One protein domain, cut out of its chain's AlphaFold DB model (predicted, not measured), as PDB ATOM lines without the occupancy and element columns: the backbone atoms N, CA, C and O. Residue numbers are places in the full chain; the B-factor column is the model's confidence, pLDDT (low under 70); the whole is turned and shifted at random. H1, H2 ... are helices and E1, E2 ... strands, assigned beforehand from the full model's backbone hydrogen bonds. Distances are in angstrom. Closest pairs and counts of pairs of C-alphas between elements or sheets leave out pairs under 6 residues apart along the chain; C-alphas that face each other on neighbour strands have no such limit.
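This is residues 3 to 86 of the 251 residues of an uncharacterized protein of Streptomyces sp. T1317-0309 (UniProt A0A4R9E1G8). This model has little regular structure: one long helix, H2, has the small strand hairpin E1 and E2 near its residues 61 to 65 and short H1 beside its residues 53 to 57, while loops reach opposite ends at Asp 10 and Gln 42. The 84 printed residues run H1, H2, E1, E2, class mixed, with 28 in named elements; the two-strand sheet is antiparallel. The elongated whole spans 50 by 30 by 22 A and is only just loose, close to compact, with radius of gyration of the C-alphas 14.3 A.

H1 is residues 29 to 32, from C-alpha 29 at (160.452, 1.859, -3.409). H2, residues 49 to 66, measures 25.4 A. E1 is residues 70 to 72; E2, residues 83 to 85, ends at (162.714, 0.566, 9.957).

H2 touches H1, closest C-alphas Arg 53 and Ser 30, 6.8 A. C-alphas Leu 64 and Ala 70, 5.4 A apart, are the closest of H2 and E1. In the E1 and E2 hairpin, N 71 and O 84 are 2.8 A apart. H1 is apart from both strands. In H2 every O i to N i+4 pair is within hydrogen-bond range; H1 is too short for one.

The printed part has no cut. H1 to H2 is a long link. Mean pLDDT of the printed part is 70.8, with 38 residues under 70, among them 3 to 17.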
ATOM      1  N   GLU A   3     154.122  -0.757   6.227       41.22
ATOM      2  CA  GLU A   3     154.394  -2.011   5.503       41.22
ATOM      3  C   GLU A   3     155.560  -2.836   6.091       41.22
ATOM      4  O   GLU A   3     155.513  -4.062   6.080       41.22
ATOM      5  N   ALA A   4     156.570  -2.185   6.673       42.03
ATOM      6  CA  ALA A   4     157.704  -2.881   7.289       42.03
ATOM      7  C   ALA A   4     157.370  -3.451   8.677       42.03
ATOM      8  O   ALA A   4     157.945  -4.453   9.084       42.03
ATOM      9  N   GLN A   5     156.404  -2.848   9.374       45.56
ATOM     10  CA  GLN A   5     155.940  -3.293  10.692       45.56
ATOM     11  C   GLN A   5     154.899  -4.425  10.617       45.56
ATOM     12  O   GLN A   5     154.568  -5.022  11.632       45.56
ATOM     13  N   THR A   6     154.373  -4.733   9.425       43.28
ATOM     14  CA  THR A   6     153.257  -5.681   9.234       43.28
ATOM     15  C   THR A   6     153.677  -7.023   8.618       43.28
ATOM     16  O   THR A   6     152.833  -7.887   8.371       43.28
ATOM     17  N   ARG A   7     154.977  -7.251   8.372       50.72
ATOM     18  CA  ARG A   7     155.479  -8.442   7.660       50.72
ATOM     19  C   ARG A   7     156.026  -9.527   8.610       50.72
ATOM     20  O   ARG A   7     157.216  -9.589   8.867       50.72
ATOM     21  N   LYS A   8     155.091 -10.394   9.036       39.16
ATOM     22  CA  LYS A   8     155.148 -11.777   9.587       39.16
ATOM     23  C   LYS A   8     156.160 -12.175  10.696       39.16
ATOM     24  O   LYS A   8     157.363 -12.204  10.480       39.16
ATOM     25  N   ARG A   9     155.545 -12.812  11.716       39.72
ATOM     26  CA  ARG A   9     156.029 -13.607  12.872       39.72
ATOM     27  C   ARG A   9     156.535 -12.812  14.077       39.72
ATOM     28  O   ARG A   9     157.154 -11.768  13.929       39.72
ATOM     29  N   ASP A  10     156.195 -13.338  15.253       41.47
ATOM     30  CA  ASP A  10     156.401 -12.740  16.572       41.47
ATOM     31  C   ASP A  10     157.756 -12.050  16.704       41.47
ATOM     32  O   ASP A  10     158.807 -12.665  16.516       41.47
ATOM     33  N   GLY A  11     157.721 -10.760  17.039       47.00
ATOM     34  CA  GLY A  11     158.871 -10.046  17.580       47.00
ATOM     35  C   GLY A  11     160.046  -9.794  16.633       47.00
ATOM     36  O   GLY A  11     161.020  -9.199  17.083       47.00
ATOM     37  N   MET A  12     159.989 -10.174  15.350       46.38
ATOM     38  CA  MET A  12     161.057  -9.857  14.394       46.38
ATOM     39  C   MET A  12     160.531  -9.050  13.212       46.38
ATOM     40  O   MET A  12     159.923  -9.585  12.288       46.38
ATOM     41  N   ALA A  13     160.825  -7.748  13.212       53.09
ATOM     42  CA  ALA A  13     160.775  -6.958  11.991       53.09
ATOM     43  C   ALA A  13     161.847  -7.511  11.035       53.09
ATOM     44  O   ALA A  13     163.043  -7.339  11.246       53.09
ATOM     45  N   GLY A  14     161.437  -8.251  10.007       56.62
ATOM     46  CA  GLY A  14     162.352  -8.655   8.941       56.62
ATOM     47  C   GLY A  14     162.804  -7.446   8.108       56.62
ATOM     48  O   GLY A  14     162.158  -6.393   8.138       56.62
ATOM     49  N   PRO A  15     163.884  -7.569   7.315       66.12
ATOM     50  CA  PRO A  15     164.226  -6.532   6.348       66.12
ATOM     51  C   PRO A  15     163.060  -6.298   5.384       66.12
ATOM     52  O   PRO A  15     162.408  -7.248   4.949       66.12
ATOM     53  N   CYS A  16     162.819  -5.043   5.001       68.69
ATOM     54  CA  CYS A  16     161.849  -4.735   3.959       68.69
ATOM     55  C   CYS A  16     162.288  -5.413   2.646       68.69
ATOM     56  O   CYS A  16     163.367  -5.093   2.138       68.69
ATOM     57  N   PRO A  17     161.475  -6.318   2.070       66.69
ATOM     58  CA  PRO A  17     161.846  -7.064   0.871       66.69
ATOM     59  C   PRO A  17     161.650  -6.251  -0.416       66.69
ATOM     60  O   PRO A  17     161.917  -6.760  -1.500       66.69
ATOM     61  N   LEU A  18     161.153  -5.009  -0.326       75.69
ATOM     62  CA  LEU A  18     160.943  -4.178  -1.504       75.69
ATOM     63  C   LEU A  18     162.287  -3.776  -2.127       75.69
ATOM     64  O   LEU A  18     163.103  -3.133  -1.456       75.69
ATOM     65  N   PRO A  19     162.503  -4.041  -3.427       76.88
ATOM     66  CA  PRO A  19     163.685  -3.550  -4.108       76.88
ATOM     67  C   PRO A  19     163.635  -2.023  -4.240       76.88
ATOM     68  O   PRO A  19     162.573  -1.393  -4.241       76.88
ATOM     69  N   ILE A  20     164.804  -1.394  -4.381       79.81
ATOM     70  CA  ILE A  20     164.888   0.060  -4.591       79.81
ATOM     71  C   ILE A  20     164.313   0.442  -5.957       79.81
ATOM     72  O   ILE A  20     163.553   1.403  -6.068       79.81
ATOM     73  N   LEU A  21     164.691  -0.312  -6.986       79.94
ATOM     74  CA  LEU A  21     164.175  -0.207  -8.345       79.94
ATOM     75  C   LEU A  21     163.498  -1.534  -8.676       79.94
ATOM     76  O   LEU A  21     164.140  -2.573  -8.577       79.94
ATOM     77  N   GLY A  22     162.220  -1.487  -9.035       71.25
ATOM     78  CA  GLY A  22     161.476  -2.665  -9.466       71.25
ATOM     79  C   GLY A  22     161.687  -2.944 -10.946       71.25
ATOM     80  O   GLY A  22     161.982  -2.039 -11.733       71.25
ATOM     81  N   THR A  23     161.498  -4.200 -11.325       74.75
ATOM     82  CA  THR A  23     161.303  -4.584 -12.726       74.75
ATOM     83  C   THR A  23     159.866  -4.276 -13.182       74.75
ATOM     84  O   THR A  23     159.027  -3.805 -12.409       74.75
ATOM     85  N   ARG A  24     159.561  -4.454 -14.475       68.00
ATOM     86  CA  ARG A  24     158.249  -4.089 -15.035       68.00
ATOM     87  C   ARG A  24     157.138  -4.915 -14.366       68.00
ATOM     88  O   ARG A  24     157.070  -6.118 -14.572       68.00
ATOM     89  N   GLY A  25     156.259  -4.250 -13.613       67.69
ATOM     90  CA  GLY A  25     155.138  -4.880 -12.896       67.69
ATOM     91  C   GLY A  25     155.418  -5.220 -11.427       67.69
ATOM     92  O   GLY A  25     154.521  -5.691 -10.735       67.69
ATOM     93  N   GLU A  26     156.625  -4.950 -10.932       78.75
ATOM     94  CA  GLU A  26     157.014  -5.201  -9.545       78.75
ATOM     95  C   GLU A  26     156.818  -3.952  -8.667       78.75
ATOM     96  O   GLU A  26     157.192  -2.837  -9.045       78.75
ATOM     97  N   ILE A  27     156.258  -4.134  -7.466       76.81
ATOM     98  CA  ILE A  27     156.177  -3.065  -6.463       76.81
ATOM     99  C   ILE A  27     157.578  -2.832  -5.891       76.81
ATOM    100  O   ILE A  27     158.227  -3.751  -5.403       76.81
ATOM    101  N   SER A  28     158.038  -1.584  -5.920       80.69
ATOM    102  CA  SER A  28     159.353  -1.182  -5.419       80.69
ATOM    103  C   SER A  28     159.292   0.154  -4.691       80.69
ATOM    104  O   SER A  28     158.327   0.912  -4.809       80.69
ATOM    105  N   TRP A  29     160.365   0.522  -3.997       82.75
ATOM    106  CA  TRP A  29     160.452   1.859  -3.409       82.75
ATOM    107  C   TRP A  29     160.308   2.965  -4.454       82.75
ATOM    108  O   TRP A  29     159.701   3.992  -4.176       82.75
ATOM    109  N   SER A  30     160.788   2.748  -5.681       81.25
ATOM    110  CA  SER A  30     160.647   3.717  -6.773       81.25
ATOM    111  C   SER A  30     159.226   3.894  -7.318       81.25
ATOM    112  O   SER A  30     158.975   4.906  -7.982       81.25
ATOM    113  N   THR A  31     158.318   2.947  -7.049       78.50
ATOM    114  CA  THR A  31     156.892   3.044  -7.404       78.50
ATOM    115  C   THR A  31     156.053   3.623  -6.267       78.50
ATOM    116  O   THR A  31     155.012   4.210  -6.535       78.50
ATOM    117  N   ILE A  32     156.497   3.478  -5.014       78.75
ATOM    118  CA  ILE A  32     155.792   3.990  -3.825       78.75
ATOM    119  C   ILE A  32     156.235   5.422  -3.486       78.75
ATOM    120  O   ILE A  32     155.421   6.256  -3.097       78.75
ATOM    121  N   VAL A  33     157.527   5.729  -3.629       74.44
ATOM    122  CA  VAL A  33     158.083   7.051  -3.327       74.44
ATOM    123  C   VAL A  33     157.910   7.964  -4.533       74.44
ATOM    124  O   VAL A  33     158.599   7.839  -5.550       74.44
ATOM    125  N   VAL A  34     157.011   8.935  -4.397       69.38
ATOM    126  CA  VAL A  34     156.818   9.985  -5.395       69.38
ATOM    127  C   VAL A  34     157.921  11.031  -5.226       69.38
ATOM    128  O   VAL A  34     157.878  11.859  -4.322       69.38
ATOM    129  N   SER A  35     158.931  11.000  -6.101       67.00
ATOM    130  CA  SER A  35     159.926  12.074  -6.211       67.00
ATOM    131  C   SER A  35     159.995  12.637  -7.633       67.00
ATOM    132  O   SER A  35     160.016  11.890  -8.623       67.00
ATOM    133  N   ALA A  36     160.075  13.968  -7.738       62.03
ATOM    134  CA  ALA A  36     160.276  14.703  -8.989       62.03
ATOM    135  C   ALA A  36     161.744  14.617  -9.458       62.03
ATOM    136  O   ALA A  36     162.426  15.626  -9.644       62.03
ATOM    137  N   ALA A  37     162.271  13.399  -9.595       64.00
ATOM    138  CA  ALA A  37     163.624  13.169 -10.082       64.00
ATOM    139  C   ALA A  37     163.733  13.594 -11.558       64.00
ATOM    140  O   ALA A  37     163.175  12.949 -12.444       64.00
ATOM    141  N   LYS A  38     164.460  14.684 -11.825       69.12
ATOM    142  CA  LYS A  38     164.771  15.150 -13.186       69.12
ATOM    143  C   LYS A  38     166.035  14.460 -13.701       69.12
ATOM    144  O   LYS A  38     166.952  14.186 -12.928       69.12
ATOM    145  N   GLN A  39     166.089  14.174 -14.997       70.31
ATOM    146  CA  GLN A  39     167.315  13.703 -15.648       70.31
ATOM    147  C   GLN A  39     168.340  14.838 -15.755       70.31
ATOM    148  O   GLN A  39     167.959  15.995 -15.932       70.31
ATOM    149  N   ASN A  40     169.627  14.509 -15.668       68.44
ATOM    150  CA  ASN A  40     170.705  15.456 -15.933       68.44
ATOM    151  C   ASN A  40     171.628  14.875 -17.009       68.44
ATOM    152  O   ASN A  40     172.547  14.110 -16.719       68.44
ATOM    153  N   MET A  41     171.339  15.236 -18.260       67.88
ATOM    154  CA  MET A  41     172.092  14.791 -19.437       67.88
ATOM    155  C   MET A  41     173.349  15.633 -19.696       67.88
ATOM    156  O   MET A  41     174.148  15.270 -20.547       67.88
ATOM    157  N   GLN A  42     173.534  16.738 -18.963       65.00
ATOM    158  CA  GLN A  42     174.700  17.627 -19.075       65.00
ATOM    159  C   GLN A  42     175.811  17.285 -18.066       65.00
ATOM    160  O   GLN A  42     176.876  17.898 -18.078       65.00
ATOM    161  N   ALA A  43     175.583  16.315 -17.177       65.56
ATOM    162  CA  ALA A  43     176.607  15.824 -16.266       65.56
ATOM    163  C   ALA A  43     177.701  15.042 -17.018       65.56
ATOM    164  O   ALA A  43     177.430  14.376 -18.014       65.56
ATOM    165  N   LYS A  44     178.933  15.057 -16.478       58.00
ATOM    166  CA  LYS A  44     180.114  14.352 -17.030       58.00
ATOM    167  C   LYS A  44     179.865  12.857 -17.305       58.00
ATOM    168  O   LYS A  44     180.489  12.286 -18.189       58.00
ATOM    169  N   ALA A  45     178.935  12.249 -16.567       66.62
ATOM    170  CA  ALA A  45     178.262  11.010 -16.940       66.62
ATOM    171  C   ALA A  45     176.745  11.285 -16.961       66.62
ATOM    172  O   ALA A  45     176.232  11.748 -15.936       66.62
ATOM    173  N   PRO A  46     176.024  11.017 -18.066       67.94
ATOM    174  CA  PRO A  46     174.584  11.246 -18.143       67.94
ATOM    175  C   PRO A  46     173.851  10.458 -17.055       67.94
ATOM    176  O   PRO A  46     174.081   9.259 -16.892       67.94
ATOM    177  N   VAL A  47     172.967  11.123 -16.307       73.44
ATOM    178  CA  VAL A  47     172.195  10.474 -15.241       73.44
ATOM    179  C   VAL A  47     170.715  10.488 -15.586       73.44
ATOM    180  O   VAL A  47     170.088  11.545 -15.698       73.44
ATOM    181  N   THR A  48     170.149   9.292 -15.720       80.25
ATOM    182  CA  THR A  48     168.721   9.098 -15.986       80.25
ATOM    183  C   THR A  48     167.869   9.447 -14.762       80.25
ATOM    184  O   THR A  48     168.328   9.399 -13.615       80.25
ATOM    185  N   ALA A  49     166.585   9.741 -14.981       77.75
ATOM    186  CA  ALA A  49     165.633   9.975 -13.894       77.75
ATOM    187  C   ALA A  49     165.540   8.778 -12.922       77.75
ATOM    188  O   ALA A  49     165.483   8.975 -11.708       77.75
ATOM    189  N   ALA A  50     165.608   7.542 -13.434       76.75
ATOM    190  CA  ALA A  50     165.598   6.324 -12.621       76.75
ATOM    191  C   ALA A  50     166.837   6.215 -11.713       76.75
ATOM    192  O   ALA A  50     166.716   5.915 -10.524       76.75
ATOM    193  N   GLN A  51     168.028   6.531 -12.236       79.50
ATOM    194  CA  GLN A  51     169.265   6.567 -11.446       79.50
ATOM    195  C   GLN A  51     169.230   7.667 -10.376       79.50
ATOM    196  O   GLN A  51     169.637   7.423  -9.238       79.50
ATOM    197  N   ASN A  52     168.703   8.854 -10.697       82.25
ATOM    198  CA  ASN A  52     168.529   9.930  -9.717       82.25
ATOM    199  C   ASN A  52     167.527   9.553  -8.620       82.25
ATOM    200  O   ASN A  52     167.817   9.758  -7.442       82.25
ATOM    201  N   ARG A  53     166.398   8.931  -8.974       81.50
ATOM    202  CA  ARG A  53     165.426   8.425  -7.994       81.50
ATOM    203  C   ARG A  53     166.038   7.350  -7.095       81.50
ATOM    204  O   ARG A  53     165.902   7.428  -5.879       81.50
ATOM    205  N   SER A  54     166.786   6.407  -7.668       84.94
ATOM    206  CA  SER A  54     167.522   5.391  -6.901       84.94
ATOM    207  C   SER A  54     168.489   6.027  -5.897       84.94
ATOM    208  O   SER A  54     168.502   5.651  -4.727       84.94
ATOM    209  N   ARG A  55     169.263   7.037  -6.321       83.75
ATOM    210  CA  ARG A  55     170.179   7.783  -5.441       83.75
ATOM    211  C   ARG A  55     169.440   8.510  -4.318       83.75
ATOM    212  O   ARG A  55     169.889   8.449  -3.180       83.75
ATOM    213  N   GLN A  56     168.314   9.155  -4.620       85.50
ATOM    214  CA  GLN A  56     167.491   9.841  -3.618       85.50
ATOM    215  C   GLN A  56     166.954   8.868  -2.564       85.50
ATOM    216  O   GLN A  56     167.110   9.129  -1.376       85.50
ATOM    217  N   ILE A  57     166.402   7.724  -2.984       86.31
ATOM    218  CA  ILE A  57     165.907   6.682  -2.070       86.31
ATOM    219  C   ILE A  57     167.050   6.153  -1.191       86.31
ATOM    220  O   ILE A  57     166.925   6.117   0.031       86.31
ATOM    221  N   LYS A  58     168.205   5.826  -1.788       86.06
ATOM    222  CA  LYS A  58     169.396   5.377  -1.044       86.06
ATOM    223  C   LYS A  58     169.876   6.422  -0.034       86.06
ATOM    224  O   LYS A  58     170.230   6.070   1.088       86.06
ATOM    225  N   SER A  59     169.878   7.699  -0.416       86.62
ATOM    226  CA  SER A  59     170.252   8.800   0.476       86.62
ATOM    227  C   SER A  59     169.250   8.984   1.614       86.62
ATOM    228  O   SER A  59     169.666   9.276   2.731       86.62
ATOM    229  N   ALA A  60     167.955   8.798   1.355       87.50
ATOM    230  CA  ALA A  60     166.919   8.852   2.381       87.50
ATOM    231  C   ALA A  60     167.086   7.711   3.395       87.50
ATOM    232  O   ALA A  60     167.067   7.965   4.592       87.50
ATOM    233  N   PHE A  61     167.347   6.482   2.939       86.94
ATOM    234  CA  PHE A  61     167.630   5.355   3.839       86.94
ATOM    235  C   PHE A  61     168.904   5.547   4.646       86.94
ATOM    236  O   PHE A  61     168.932   5.206   5.823       86.94
ATOM    237  N   LYS A  62     169.955   6.113   4.036       87.00
ATOM    238  CA  LYS A  62     171.152   6.500   4.783       87.00
ATOM    239  C   LYS A  62     170.794   7.490   5.889       87.00
ATOM    240  O   LYS A  62     171.143   7.240   7.029       87.00
ATOM    241  N   ARG A  63     170.054   8.551   5.559       88.50
ATOM    242  CA  ARG A  63     169.657   9.568   6.533       88.50
ATOM    243  C   ARG A  63     168.809   8.986   7.661       88.50
ATOM    244  O   ARG A  63     169.083   9.267   8.810       88.50
ATOM    245  N   LEU A  64     167.837   8.129   7.352       86.31
ATOM    246  CA  LEU A  64     167.052   7.442   8.381       86.31
ATOM    247  C   LEU A  64     167.931   6.584   9.295       86.31
ATOM    248  O   LEU A  64     167.695   6.552  10.493       86.31
ATOM    249  N   ALA A  65     168.956   5.923   8.756       84.19
ATOM    250  CA  ALA A  65     169.893   5.165   9.578       84.19
ATOM    251  C   ALA A  65     170.775   6.060  10.456       84.19
ATOM    252  O   ALA A  65     170.983   5.743  11.621       84.19
ATOM    253  N   ASP A  66     171.250   7.185   9.916       86.19
ATOM    254  CA  ASP A  66     172.044   8.164  10.663       86.19
ATOM    255  C   ASP A  66     171.230   8.774  11.833       86.19
ATOM    256  O   ASP A  66     171.795   9.097  12.873       86.19
ATOM    257  N   GLU A  67     169.900   8.857  11.696       85.69
ATOM    258  CA  GLU A  67     168.959   9.325  12.731       85.69
ATOM    259  C   GLU A  67     168.430   8.197  13.649       85.69
ATOM    260  O   GLU A  67     167.502   8.413  14.423       85.69
ATOM    261  N   ASN A  68     168.981   6.979  13.571       81.31
ATOM    262  CA  ASN A  68     168.511   5.797  14.318       81.31
ATOM    263  C   ASN A  68     167.037   5.420  14.061       81.31
ATOM    264  O   ASN A  68     166.378   4.819  14.905       81.31
ATOM    265  N   LEU A  69     166.519   5.735  12.874       79.81
ATOM    266  CA  LEU A  69     165.168   5.388  12.410       79.81
ATOM    267  C   LEU A  69     165.163   4.185  11.452       79.81
ATOM    268  O   LEU A  69     164.102   3.741  11.004       79.81
ATOM    269  N   ALA A  70     166.338   3.656  11.103       81.12
ATOM    270  CA  ALA A  70     166.480   2.461  10.282       81.12
ATOM    271  C   ALA A  70     167.813   1.730  10.522       81.12
ATOM    272  O   ALA A  70     168.847   2.354  10.731       81.12
ATOM    273  N   VAL A  71     167.823   0.408  10.374       77.50
ATOM    274  CA  VAL A  71     169.044  -0.403  10.251       77.50
ATOM    275  C   VAL A  71     169.208  -0.823   8.797       77.50
ATOM    276  O   VAL A  71     168.271  -1.306   8.165       77.50
ATOM    277  N   ARG A  72     170.416  -0.641   8.261       78.81
ATOM    278  CA  ARG A  72     170.812  -1.080   6.913       78.81
ATOM    279  C   ARG A  72     171.687  -2.329   7.002       78.81
ATOM    280  O   ARG A  72     172.318  -2.554   8.031       78.81
ATOM    281  N   ASN A  73     171.806  -3.065   5.897       72.19
ATOM    282  CA  ASN A  73     172.606  -4.297   5.802       72.19
ATOM    283  C   ASN A  73     172.085  -5.446   6.684       72.19
ATOM    284  O   ASN A  73     172.859  -6.219   7.246       72.19
ATOM    285  N   ILE A  74     170.764  -5.552   6.842       65.19
ATOM    286  CA  ILE A  74     170.156  -6.655   7.596       65.19
ATOM    287  C   ILE A  74     170.394  -7.968   6.829       65.19
ATOM    288  O   ILE A  74     169.966  -8.103   5.683       65.19
ATOM    289  N   GLY A  75     171.051  -8.940   7.464       60.59
ATOM    290  CA  GLY A  75     171.272 -10.293   6.933       60.59
ATOM    291  C   GLY A  75     172.472 -10.451   5.989       60.59
ATOM    292  O   GLY A  75     173.083 -11.514   5.984       60.59
ATOM    293  N   ASP A  76     172.852  -9.408   5.249       66.88
ATOM    294  CA  ASP A  76     174.034  -9.403   4.377       66.88
ATOM    295  C   ASP A  76     174.812  -8.077   4.523       66.88
ATOM    296  O   ASP A  76     174.346  -7.039   4.044       66.88
ATOM    297  N   PRO A  77     176.009  -8.092   5.146       62.88
ATOM    298  CA  PRO A  77     176.871  -6.916   5.286       62.88
ATOM    299  C   PRO A  77     177.302  -6.279   3.956       62.88
ATOM    300  O   PRO A  77     177.657  -5.101   3.937       62.88
ATOM    301  N   ALA A  78     177.298  -7.039   2.855       65.88
ATOM    302  CA  ALA A  78     177.669  -6.552   1.530       65.88
ATOM    303  C   ALA A  78     176.500  -5.878   0.790       65.88
ATOM    304  O   ALA A  78     176.719  -5.173  -0.200       65.88
ATOM    305  N   ASN A  79     175.266  -6.050   1.270       66.69
ATOM    306  CA  ASN A  79     174.072  -5.494   0.654       66.69
ATOM    307  C   ASN A  79     173.410  -4.460   1.584       66.69
ATOM    308  O   ASN A  79     172.662  -4.838   2.477       66.69
ATOM    309  N   PRO A  80     173.590  -3.144   1.367       59.50
ATOM    310  CA  PRO A  80     173.029  -2.097   2.233       59.50
ATOM    311  C   PRO A  80     171.544  -1.810   2.045       59.50
ATOM    312  O   PRO A  80     171.026  -0.856   2.631       59.50
ATOM    313  N   TYR A  81     170.866  -2.579   1.201       65.38
ATOM    314  CA  TYR A  81     169.516  -2.281   0.741       65.38
ATOM    315  C   TYR A  81     168.378  -3.077   1.399       65.38
ATOM    316  O   TYR A  81     167.255  -2.579   1.347       65.38
ATOM    317  N   PRO A  82     168.602  -4.220   2.077       69.25
ATOM    318  CA  PRO A  82     167.706  -4.708   3.110       69.25
ATOM    319  C   PRO A  82     167.740  -3.706   4.268       69.25
ATOM    320  O   PRO A  82     168.755  -3.545   4.956       69.25
ATOM    321  N   VAL A  83     166.632  -2.984   4.430       73.81
ATOM    322  CA  VAL A  83     166.454  -1.979   5.481       73.81
ATOM    323  C   VAL A  83     165.357  -2.444   6.423       73.81
ATOM    324  O   VAL A  83     164.277  -2.826   5.975       73.81
ATOM    325  N   MET A  84     165.619  -2.381   7.720       76.12
ATOM    326  CA  MET A  84     164.611  -2.528   8.764       76.12
ATOM    327  C   MET A  84     164.327  -1.142   9.328       76.12
ATOM    328  O   MET A  84     165.260  -0.450   9.728       76.12
ATOM    329  N   PHE A  85     163.070  -0.702   9.319       76.56
ATOM    330  CA  PHE A  85     162.714   0.566   9.957       76.56
ATOM    331  C   PHE A  85     162.549   0.364  11.457       76.56
ATOM    332  O   PHE A  85     161.980  -0.637  11.888       76.56
ATOM    333  N   LEU A  86     163.046   1.336  12.205       73.44
ATOM    334  CA  LEU A  86     163.033   1.385  13.659       73.44
ATOM    335  C   LEU A  86     161.859   2.237  14.149       73.44
ATOM    336  O   LEU A  86     161.124   2.831  13.349       73.44
TER     337      LEU A  86